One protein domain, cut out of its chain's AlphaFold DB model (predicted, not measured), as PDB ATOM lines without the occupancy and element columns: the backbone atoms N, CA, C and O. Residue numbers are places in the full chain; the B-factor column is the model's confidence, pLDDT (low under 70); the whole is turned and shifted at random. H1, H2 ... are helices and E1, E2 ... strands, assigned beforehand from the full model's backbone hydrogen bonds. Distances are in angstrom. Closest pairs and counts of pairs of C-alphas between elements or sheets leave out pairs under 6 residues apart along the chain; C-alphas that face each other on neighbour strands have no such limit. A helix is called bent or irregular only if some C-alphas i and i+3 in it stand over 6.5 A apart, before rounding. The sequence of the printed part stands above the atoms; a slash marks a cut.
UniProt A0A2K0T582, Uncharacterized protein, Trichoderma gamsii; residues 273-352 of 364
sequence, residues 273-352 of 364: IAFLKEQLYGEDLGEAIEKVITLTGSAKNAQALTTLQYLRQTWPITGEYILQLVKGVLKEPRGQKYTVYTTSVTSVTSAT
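This is residues 273 to 352 of the 364 residues of an uncharacterized protein of Trichoderma gamsii (UniProt A0A2K0T582). Three helices, H2, H3 and H4, make a flat core with a two-stranded hairpin at each end of its long axis. E3 and E4 pack on H4, while E1 and E2 run out from H2 and H3 to a tip, residues 297 to 302, that sticks out; H1 packs on H2. The 80 printed residues hold, in order, H1 H2 E1 E2 H3 H4 E3 E4, a mixed class with two antiparallel sheets, E1 - E2 and E3 - E4. The whole is only just compact, close to loose, with a radius of gyration of the C-alphas of 13.9 A and spans of 41 by 33 by 17 A.

H1 is residues 273 to 278, from C-alpha 273 at (-36.994, 14.315, 28.119). H2 is 285 to 291, neither bent nor irregular, but only just: C-alphas 287 and 290 are 6.0 A apart. E1 is 293 to 297, 13.2 A; E2 is 302 to 306, 13.5 A. H3 is 307 to 314, H4 is 319 to 331, 18.5 A, E3 is 338 to 341, and E4 is 347 to 350, ending at (-37.999, 2.463, 18.997).

H2, the hub, touches H4 at a shallow tilt of 29 degrees, C-alphas 286 and 327 closest at 4.6 A. It touches H3, C-alphas 290 and 308 at 4.9 A, and H1, C-alphas 276 and 285 at 6.8 A. H3 and H4 form a helical hairpin, C-alphas 311 and 319 closest at 4.6 A. In hairpin E1 and E2, N 294 and O 305 are 2.7 A apart; in hairpin E3 and E4, N 338 and O 350 are 2.8 A apart. The closest C-alphas of H4 and E3, 325 and 340, are 6.3 A apart. In H1, H3 and H4 every O i to N i+4 pair is within hydrogen-bond range; in H2 1 of 3, and 1 of 4 O i to N i+3 pairs.

The C-alphas farthest apart, Lys 300 and Gln 336, are 42.3 A apart. The printed part has no cut and no long link. Residues 333 to 337 and 340 to 352 have pLDDT under 70.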
ATOM      1  N   ILE A 273     -37.190  14.158  26.672       84.56
ATOM      2  CA  ILE A 273     -36.994  14.315  28.119       84.56
ATOM      3  C   ILE A 273     -36.548  15.742  28.429       84.56
ATOM      4  O   ILE A 273     -37.068  16.351  29.366       84.56
ATOM      5  N   ALA A 274     -35.587  16.271  27.665       86.75
ATOM      6  CA  ALA A 274     -35.145  17.655  27.809       86.75
ATOM      7  C   ALA A 274     -36.319  18.623  27.607       86.75
ATOM      8  O   ALA A 274     -36.581  19.448  28.480       86.75
ATOM      9  N   PHE A 275     -37.091  18.430  26.530       87.25
ATOM     10  CA  PHE A 275     -38.276  19.234  26.242       87.25
ATOM     11  C   PHE A 275     -39.286  19.225  27.402       87.25
ATOM     12  O   PHE A 275     -39.661  20.281  27.904       87.25
ATOM     13  N   LEU A 276     -39.703  18.048  27.881       86.94
ATOM     14  CA  LEU A 276     -40.715  17.949  28.943       86.94
ATOM     15  C   LEU A 276     -40.253  18.577  30.266       86.94
ATOM     16  O   LEU A 276     -41.063  19.180  30.971       86.94
ATOM     17  N   LYS A 277     -38.956  18.482  30.590       84.44
ATOM     18  CA  LYS A 277     -38.374  19.130  31.776       84.44
ATOM     19  C   LYS A 277     -38.397  20.652  31.674       84.44
ATOM     20  O   LYS A 277     -38.690  21.310  32.668       84.44
ATOM     21  N   GLU A 278     -38.107  21.207  30.499       87.69
ATOM     22  CA  GLU A 278     -38.161  22.656  30.259       87.69
ATOM     23  C   GLU A 278     -39.581  23.211  30.375       87.69
ATOM     24  O   GLU A 278     -39.768  24.323  30.863       87.69
ATOM     25  N   GLN A 279     -40.586  22.430  29.973       82.12
ATOM     26  CA  GLN A 279     -41.992  22.828  30.074       82.12
ATOM     27  C   GLN A 279     -42.561  22.738  31.504       82.12
ATOM     28  O   GLN A 279     -43.685  23.176  31.735       82.12
ATOM     29  N   LEU A 280     -41.796  22.205  32.469       78.94
ATOM     30  CA  LEU A 280     -42.151  22.136  33.895       78.94
ATOM     31  C   LEU A 280     -43.483  21.418  34.186       78.94
ATOM     32  O   LEU A 280     -44.177  21.753  35.150       78.94
ATOM     33  N   TYR A 281     -43.842  20.409  33.386       78.12
ATOM     34  CA  TYR A 281     -44.987  19.556  33.703       78.12
ATOM     35  C   TYR A 281     -44.741  18.824  35.031       78.12
ATOM     36  O   TYR A 281     -43.687  18.226  35.236       78.12
ATOM     37  N   GLY A 282     -45.710  18.888  35.950       70.94
ATOM     38  CA  GLY A 282     -45.601  18.292  37.292       70.94
ATOM     39  C   GLY A 282     -45.923  16.795  37.359       70.94
ATOM     40  O   GLY A 282     -45.896  16.211  38.440       70.94
ATOM     41  N   GLU A 283     -46.273  16.193  36.227       78.75
ATOM     42  CA  GLU A 283     -46.694  14.797  36.097       78.75
ATOM     43  C   GLU A 283     -45.518  13.894  35.685       78.75
ATOM     44  O   GLU A 283     -44.433  14.374  35.354       78.75
ATOM     45  N   ASP A 284     -45.730  12.575  35.688       84.94
ATOM     46  CA  ASP A 284     -44.781  11.629  35.087       84.94
ATOM     47  C   ASP A 284     -44.554  11.953  33.599       84.94
ATOM     48  O   ASP A 284     -45.495  12.317  32.896       84.94
ATOM     49  N   LEU A 285     -43.323  11.793  33.096       82.56
ATOM     50  CA  LEU A 285     -42.965  12.165  31.718       82.56
ATOM     51  C   LEU A 285     -43.824  11.440  30.671       82.56
ATOM     52  O   LEU A 285     -44.166  12.028  29.643       82.56
ATOM     53  N   GLY A 286     -44.195  10.185  30.938       79.25
ATOM     54  CA  GLY A 286     -45.069   9.418  30.062       79.25
ATOM     55  C   GLY A 286     -46.512   9.927  30.060       79.25
ATOM     56  O   GLY A 286     -47.173   9.840  29.036       79.25
ATOM     57  N   GLU A 287     -47.012  10.496  31.155       85.12
ATOM     58  CA  GLU A 287     -48.363  11.083  31.195       85.12
ATOM     59  C   GLU A 287     -48.373  12.559  30.776       85.12
ATOM     60  O   GLU A 287     -49.385  13.069  30.309       85.12
ATOM     61  N   ALA A 288     -47.240  13.253  30.878       88.44
ATOM     62  CA  ALA A 288     -47.124  14.633  30.429       88.44
ATOM     63  C   ALA A 288     -47.177  14.736  28.895       88.44
ATOM     64  O   ALA A 288     -47.836  15.631  28.365       88.44
ATOM     65  N   ILE A 289     -46.518  13.817  28.170       89.88
ATOM     66  CA  ILE A 289     -46.358  13.910  26.706       89.88
ATOM     67  C   ILE A 289     -47.688  13.932  25.946       89.88
ATOM     68  O   ILE A 289     -47.813  14.655  24.958       89.88
ATOM     69  N   GLU A 290     -48.699  13.201  26.418       91.12
ATOM     70  CA  GLU A 290     -50.018  13.154  25.777       91.12
ATOM     71  C   GLU A 290     -50.796  14.470  25.935       91.12
ATOM     72  O   GLU A 290     -51.612  14.802  25.076       91.12
ATOM     73  N   LYS A 291     -50.506  15.235  26.997       89.56
ATOM     74  CA  LYS A 291     -51.189  16.486  27.362       89.56
ATOM     75  C   LYS A 291     -50.482  17.737  26.860       89.56
ATOM     76  O   LYS A 291     -51.064  18.820  26.934       89.56
ATOM     77  N   VAL A 292     -49.252  17.607  26.354       91.19
ATOM     78  CA  VAL A 292     -48.516  18.723  25.748       91.19
ATOM     79  C   VAL A 292     -49.388  19.388  24.689       91.19
ATOM     80  O   VAL A 292     -49.978  18.718  23.843       91.19
ATOM     81  N   ILE A 293     -49.470  20.717  24.729       91.38
ATOM     82  CA  ILE A 293     -50.206  21.472  23.718       91.38
ATOM     83  C   ILE A 293     -49.390  21.516  22.425       91.38
ATOM     84  O   ILE A 293     -48.321  22.118  22.358       91.38
ATOM     85  N   THR A 294     -49.928  20.882  21.392       90.38
ATOM     86  CA  THR A 294     -49.466  20.944  20.012       90.38
ATOM     87  C   THR A 294     -50.170  22.098  19.302       90.38
ATOM     88  O   THR A 294     -51.400  22.155  19.248       90.38
ATOM     89  N   LEU A 295     -49.375  23.017  18.756       89.38
ATOM     90  CA  LEU A 295     -49.847  24.121  17.927       89.38
ATOM     91  C   LEU A 295     -49.580  23.790  16.459       89.38
ATOM     92  O   LEU A 295     -48.426  23.622  16.066       89.38
ATOM     93  N   THR A 296     -50.633  23.718  15.651       84.75
ATOM     94  CA  THR A 296     -50.537  23.495  14.203       84.75
ATOM     95  C   THR A 296     -51.308  24.561  13.443       84.75
ATOM     96  O   THR A 296     -52.219  25.191  13.973       84.75
ATOM     97  N   GLY A 297     -50.932  24.800  12.191       77.50
ATOM     98  CA  GLY A 297     -51.627  25.736  11.318       77.50
ATOM     99  C   GLY A 297     -50.732  26.853  10.786       77.50
ATOM    100  O   GLY A 297     -49.517  26.717  10.679       77.50
ATOM    101  N   SER A 298     -51.357  27.966  10.422       75.12
ATOM    102  CA  SER A 298     -50.721  29.165   9.881       75.12
ATOM    103  C   SER A 298     -50.946  30.368  10.795       75.12
ATOM    104  O   SER A 298     -51.776  30.339  11.700       75.12
ATOM    105  N   ALA A 299     -50.287  31.488  10.490       79.12
ATOM    106  CA  ALA A 299     -50.525  32.753  11.185       79.12
ATOM    107  C   ALA A 299     -51.990  33.245  11.115       79.12
ATOM    108  O   ALA A 299     -52.391  34.069  11.929       79.12
ATOM    109  N   LYS A 300     -52.780  32.775  10.135       80.12
ATOM    110  CA  LYS A 300     -54.181  33.189   9.932       80.12
ATOM    111  C   LYS A 300     -55.198  32.187  10.469       80.12
ATOM    112  O   LYS A 300     -56.331  32.568  10.739       80.12
ATOM    113  N   ASN A 301     -54.815  30.922  10.573       75.38
ATOM    114  CA  ASN A 301     -55.679  29.853  11.046       75.38
ATOM    115  C   ASN A 301     -54.813  28.808  11.742       75.38
ATOM    116  O   ASN A 301     -54.051  28.112  11.070       75.38
ATOM    117  N   ALA A 302     -54.907  28.748  13.067       84.38
ATOM    118  CA  ALA A 302     -54.134  27.842  13.897       84.38
ATOM    119  C   ALA A 302     -55.051  27.081  14.846       84.38
ATOM    120  O   ALA A 302     -56.074  27.592  15.306       84.38
ATOM    121  N   GLN A 303     -54.640  25.865  15.156       85.81
ATOM    122  CA  GLN A 303     -55.292  24.973  16.081       85.81
ATOM    123  C   GLN A 303     -54.336  24.662  17.236       85.81
ATOM    124  O   GLN A 303     -53.135  24.482  17.044       85.81
ATOM    125  N   ALA A 304     -54.896  24.604  18.443       91.00
ATOM    126  CA  ALA A 304     -54.214  24.151  19.644       91.00
ATOM    127  C   ALA A 304     -54.930  22.904  20.162       91.00
ATOM    128  O   ALA A 304     -56.110  22.969  20.511       91.00
ATOM    129  N   LEU A 305     -54.229  21.777  20.192       90.38
ATOM    130  CA  LEU A 305     -54.730  20.500  20.697       90.38
ATOM    131  C   LEU A 305     -53.725  19.899  21.668       90.38
ATOM    132  O   LEU A 305     -52.545  20.218  21.616       90.38
ATOM    133  N   THR A 306     -54.166  18.983  22.522       92.00
ATOM    134  CA  THR A 306     -53.217  18.080  23.193       92.00
ATOM    135  C   THR A 306     -52.532  17.171  22.163       92.00
ATOM    136  O   THR A 306     -53.113  16.888  21.113       92.00
ATOM    137  N   THR A 307     -51.322  16.678  22.445       91.81
ATOM    138  CA  THR A 307     -50.614  15.712  21.583       91.81
ATOM    139  C   THR A 307     -51.492  14.510  21.248       91.81
ATOM    140  O   THR A 307     -51.542  14.097  20.093       91.81
ATOM    141  N   LEU A 308     -52.230  13.979  22.228       89.62
ATOM    142  CA  LEU A 308     -53.161  12.871  22.008       89.62
ATOM    143  C   LEU A 308     -54.237  13.228  20.977       89.62
ATOM    144  O   LEU A 308     -54.432  12.502  20.004       89.62
ATOM    145  N   GLN A 309     -54.914  14.364  21.158       88.00
ATOM    146  CA  GLN A 309     -55.948  14.820  20.224       88.00
ATOM    147  C   GLN A 309     -55.377  15.090  18.830       88.00
ATOM    148  O   GLN A 309     -55.995  14.720  17.833       88.00
ATOM    149  N   TYR A 310     -54.193  15.701  18.753       89.25
ATOM    150  CA  TYR A 310     -53.512  15.961  17.490       89.25
ATOM    151  C   TYR A 310     -53.173  14.661  16.746       89.25
ATOM    152  O   TYR A 310     -53.421  14.557  15.544       89.25
ATOM    153  N   LEU A 311     -52.654  13.650  17.450       88.75
ATOM    154  CA  LEU A 311     -52.326  12.350  16.862       88.75
ATOM    155  C   LEU A 311     -53.579  11.587  16.420       88.75
ATOM    156  O   LEU A 311     -53.575  11.047  15.317       88.75
ATOM    157  N   ARG A 312     -54.666  11.609  17.205       85.56
ATOM    158  CA  ARG A 312     -55.970  11.035  16.814       85.56
ATOM    159  C   ARG A 312     -56.545  11.700  15.564       85.56
ATOM    160  O   ARG A 312     -57.103  11.024  14.708       85.56
ATOM    161  N   GLN A 313     -56.387  13.015  15.427       82.69
ATOM    162  CA  GLN A 313     -56.850  13.750  14.250       82.69
ATOM    163  C   GLN A 313     -55.968  13.481  13.017       82.69
ATOM    164  O   GLN A 313     -56.482  13.261  11.923       82.69
ATOM    165  N   THR A 314     -54.643  13.503  13.178       81.81
ATOM    166  CA  THR A 314     -53.680  13.469  12.060       81.81
ATOM    167  C   THR A 314     -53.394  12.046  11.583       81.81
ATOM    168  O   THR A 314     -53.338  11.777  10.377       81.81
ATOM    169  N   TRP A 315     -53.263  11.109  12.521       84.25
ATOM    170  CA  TRP A 315     -53.009   9.692  12.273       84.25
ATOM    171  C   TRP A 315     -54.058   8.832  12.986       84.25
ATOM    172  O   TRP A 315     -53.721   8.122  13.929       84.25
ATOM    173  N   PRO A 316     -55.321   8.827  12.529       77.25
ATOM    174  CA  PRO A 316     -56.402   8.178  13.271       77.25
ATOM    175  C   PRO A 316     -56.187   6.683  13.538       77.25
ATOM    176  O   PRO A 316     -56.693   6.157  14.512       77.25
ATOM    177  N   ILE A 317     -55.426   5.987  12.688       78.75
ATOM    178  CA  ILE A 317     -55.197   4.540  12.833       78.75
ATOM    179  C   ILE A 317     -53.929   4.235  13.635       78.75
ATOM    180  O   ILE A 317     -53.881   3.247  14.356       78.75
ATOM    181  N   THR A 318     -52.880   5.049  13.501       81.75
ATOM    182  CA  THR A 318     -51.550   4.748  14.062       81.75
ATOM    183  C   THR A 318     -51.128   5.682  15.191       81.75
ATOM    184  O   THR A 318     -50.163   5.387  15.888       81.75
ATOM    185  N   GLY A 319     -51.821   6.802  15.388       85.94
ATOM    186  CA  GLY A 319     -51.411   7.886  16.276       85.94
ATOM    187  C   GLY A 319     -51.254   7.448  17.726       85.94
ATOM    188  O   GLY A 319     -50.254   7.779  18.357       85.94
ATOM    189  N   GLU A 320     -52.186   6.644  18.230       85.69
ATOM    190  CA  GLU A 320     -52.138   6.147  19.608       85.69
ATOM    191  C   GLU A 320     -51.029   5.124  19.818       85.69
ATOM    192  O   GLU A 320     -50.287   5.228  20.790       85.69
ATOM    193  N   TYR A 321     -50.826   4.208  18.870       83.81
ATOM    194  CA  TYR A 321     -49.713   3.258  18.907       83.81
ATOM    195  C   TYR A 321     -48.355   3.974  18.915       83.81
ATOM    196  O   TYR A 321     -47.453   3.601  19.666       83.81
ATOM    197  N   ILE A 322     -48.207   5.043  18.122       85.44
ATOM    198  CA  ILE A 322     -47.002   5.884  18.138       85.44
ATOM    199  C   ILE A 322     -46.858   6.610  19.479       85.44
ATOM    200  O   ILE A 322     -45.754   6.680  20.020       85.44
ATOM    201  N   LEU A 323     -47.948   7.118  20.054       88.12
ATOM    202  CA  LEU A 323     -47.901   7.759  21.364       88.12
ATOM    203  C   LEU A 323     -47.506   6.768  22.463       88.12
ATOM    204  O   LEU A 323     -46.630   7.077  23.263       88.12
ATOM    205  N   GLN A 324     -48.089   5.569  22.479       86.38
ATOM    206  CA  GLN A 324     -47.727   4.493  23.403       86.38
ATOM    207  C   GLN A 324     -46.250   4.122  23.272       86.38
ATOM    208  O   GLN A 324     -45.563   3.963  24.281       86.38
ATOM    209  N   LEU A 325     -45.739   4.063  22.041       84.56
ATOM    210  CA  LEU A 325     -44.331   3.825  21.763       84.56
ATOM    211  C   LEU A 325     -43.431   4.897  22.394       84.56
ATOM    212  O   LEU A 325     -42.472   4.574  23.099       84.56
ATOM    213  N   VAL A 326     -43.777   6.173  22.216       86.81
ATOM    214  CA  VAL A 326     -43.066   7.291  22.851       86.81
ATOM    215  C   VAL A 326     -43.181   7.225  24.378       86.81
ATOM    216  O   VAL A 326     -42.172   7.386  25.067       86.81
ATOM    217  N   LYS A 327     -44.367   6.930  24.928       87.12
ATOM    218  CA  LYS A 327     -44.586   6.753  26.377       87.12
ATOM    219  C   LYS A 327     -43.708   5.631  26.938       87.12
ATOM    220  O   LYS A 327     -43.099   5.819  27.986       87.12
ATOM    221  N   GLY A 328     -43.603   4.501  26.238       81.62
ATOM    222  CA  GLY A 328     -42.740   3.380  26.616       81.62
ATOM    223  C   GLY A 328     -41.268   3.787  26.685       81.62
ATOM    224  O   GLY A 328     -40.600   3.539  27.685       81.62
ATOM    225  N   VAL A 329     -40.783   4.512  25.674       81.81
ATOM    226  CA  VAL A 329     -39.407   5.037  25.650       81.81
ATOM    227  C   VAL A 329     -39.132   6.028  26.784       81.81
ATOM    228  O   VAL A 329     -38.020   6.065  27.307       81.81
ATOM    229  N   LEU A 330     -40.121   6.833  27.174       83.38
ATOM    230  CA  LEU A 330     -39.981   7.808  28.260       83.38
ATOM    231  C   LEU A 330     -39.960   7.175  29.656       83.38
ATOM    232  O   LEU A 330     -39.391   7.769  30.573       83.38
ATOM    233  N   LYS A 331     -40.576   5.998  29.820       79.56
ATOM    234  CA  LYS A 331     -40.665   5.277  31.100       79.56
ATOM    235  C   LYS A 331     -39.474   4.342  31.347       79.56
ATOM    236  O   LYS A 331     -39.132   4.095  32.500       79.56
ATOM    237  N   GLU A 332     -38.836   3.842  30.290       71.38
ATOM    238  CA  GLU A 332     -37.786   2.818  30.372       71.38
ATOM    239  C   GLU A 332     -36.346   3.386  30.359       71.38
ATOM    240  O   GLU A 332     -36.096   4.499  29.882       71.38
ATOM    241  N   PRO A 333     -35.345   2.629  30.854       65.56
ATOM    242  CA  PRO A 333     -33.936   3.005  30.764       65.56
ATOM    243  C   PRO A 333     -33.448   3.164  29.315       65.56
ATOM    244  O   PRO A 333     -33.854   2.438  28.405       65.56
ATOM    245  N   ARG A 334     -32.491   4.081  29.107       67.25
ATOM    246  CA  ARG A 334     -31.902   4.342  27.782       67.25
ATOM    247  C   ARG A 334     -31.343   3.063  27.145       67.25
ATOM    248  O   ARG A 334     -30.542   2.365  27.759       67.25
ATOM    249  N   GLY A 335     -31.698   2.826  25.883       62.22
ATOM    250  CA  GLY A 335     -31.182   1.733  25.049       62.22
ATOM    251  C   GLY A 335     -32.097   0.510  24.960       62.22
ATOM    252  O   GLY A 335     -31.839  -0.371  24.138       62.22
ATOM    253  N   GLN A 336     -33.181   0.466  25.739       67.38
ATOM    254  CA  GLN A 336     -34.176  -0.595  25.631       67.38
ATOM    255  C   GLN A 336     -35.037  -0.402  24.375       67.38
ATOM    256  O   GLN A 336     -35.476   0.708  24.067       67.38
ATOM    257  N   LYS A 337     -35.259  -1.492  23.633       68.81
ATOM    258  CA  LYS A 337     -36.186  -1.505  22.498       68.81
ATOM    259  C   LYS A 337     -37.610  -1.634  23.019       68.81
ATOM    260  O   LYS A 337     -37.897  -2.545  23.792       68.81
ATOM    261  N   TYR A 338     -38.482  -0.756  22.549       70.00
ATOM    262  CA  TYR A 338     -39.917  -0.844  22.748       70.00
ATOM    263  C   TYR A 338     -40.576  -1.093  21.397       70.00
ATOM    264  O   TYR A 338     -40.300  -0.367  20.440       70.00
ATOM    265  N   THR A 339     -41.398  -2.134  21.315       72.38
ATOM    266  CA  THR A 339     -42.083  -2.529  20.086       72.38
ATOM    267  C   THR A 339     -43.580  -2.492  20.318       72.38
ATOM    268  O   THR A 339     -44.073  -3.099  21.263       72.38
ATOM    269  N   VAL A 340     -44.287  -1.802  19.429       66.69
ATOM    270  CA  VAL A 340     -45.747  -1.821  19.350       66.69
ATOM    271  C   VAL A 340     -46.136  -2.459  18.025       66.69
ATOM    272  O   VAL A 340     -45.525  -2.183  16.989       66.69
ATOM    273  N   TYR A 341     -47.138  -3.327  18.062       65.94
ATOM    274  CA  TYR A 341     -47.709  -3.944  16.874       65.94
ATOM    275  C   TYR A 341     -48.927  -3.132  16.457       65.94
ATOM    276  O   TYR A 341     -49.823  -2.915  17.265       65.94
ATOM    277  N   THR A 342     -48.946  -2.652  15.215       58.44
ATOM    278  CA  THR A 342     -50.157  -2.052  14.649       58.44
ATOM    279  C   THR A 342     -51.017  -3.133  13.998       58.44
ATOM    280  O   THR A 342     -50.514  -4.184  13.593       58.44
ATOM    281  N   THR A 343     -52.306  -2.844  13.825       50.66
ATOM    282  CA  THR A 343     -53.310  -3.726  13.195       50.66
ATOM    283  C   THR A 343     -52.982  -4.155  11.759       50.66
ATOM    284  O   THR A 343     -53.643  -5.022  11.198       50.66
ATOM    285  N   SER A 344     -51.947  -3.580  11.139       48.09
ATOM    286  CA  SER A 344     -51.495  -3.919   9.792       48.09
ATOM    287  C   SER A 344     -50.018  -4.314   9.776       48.09
ATOM    288  O   SER A 344     -49.201  -3.579   9.225       48.09
ATOM    289  N   VAL A 345     -49.658  -5.461  10.366       46.41
ATOM    290  CA  VAL A 345     -48.377  -6.192  10.127       46.41
ATOM    291  C   VAL A 345     -47.091  -5.399  10.403       46.41
ATOM    292  O   VAL A 345     -45.980  -5.867  10.167       46.41
ATOM    293  N   THR A 346     -47.212  -4.174  10.896       54.81
ATOM    294  CA  THR A 346     -46.116  -3.227  11.000       54.81
ATOM    295  C   THR A 346     -45.757  -3.172  12.467       54.81
ATOM    296  O   THR A 346     -46.469  -2.582  13.278       54.81
ATOM    297  N   SER A 347     -44.657  -3.826  12.823       52.88
ATOM    298  CA  SER A 347     -44.057  -3.616  14.131       52.88
ATOM    299  C   SER A 347     -43.278  -2.306  14.090       52.88
ATOM    300  O   SER A 347     -42.344  -2.128  13.306       52.88
ATOM    301  N   VAL A 348     -43.675  -1.354  14.929       57.84
ATOM    302  CA  VAL A 348     -42.909  -0.127  15.133       57.84
ATOM    303  C   VAL A 348     -42.020  -0.373  16.333       57.84
ATOM    304  O   VAL A 348     -42.509  -0.684  17.412       57.84
ATOM    305  N   THR A 349     -40.706  -0.279  16.138       61.81
ATOM    306  CA  THR A 349     -39.729  -0.436  17.218       61.81
ATOM    307  C   THR A 349     -38.948   0.852  17.395       61.81
ATOM    308  O   THR A 349     -38.401   1.378  16.430       61.81
ATOM    309  N   SER A 350     -38.841   1.325  18.630       61.66
ATOM    310  CA  SER A 350     -37.999   2.463  18.997       61.66
ATOM    311  C   SER A 350     -37.016   2.090  20.088       61.66
ATOM    312  O   SER A 350     -37.336   1.323  20.991       61.66
ATOM    313  N   ALA A 351     -35.838   2.696  20.038       65.81
ATOM    314  CA  ALA A 351     -34.881   2.706  21.131       65.81
ATOM    315  C   ALA A 351     -34.185   4.067  21.155       65.81
ATOM    316  O   ALA A 351     -33.976   4.681  20.109       65.81
ATOM    317  N   THR A 352     -33.785   4.531  22.334       66.62
ATOM    318  CA  THR A 352     -32.932   5.720  22.446       66.62
ATOM    319  C   THR A 352     -31.490   5.338  22.140       66.62
ATOM    320  O   THR A 352     -30.928   4.476  22.822       66.62
TER     321      THR A 352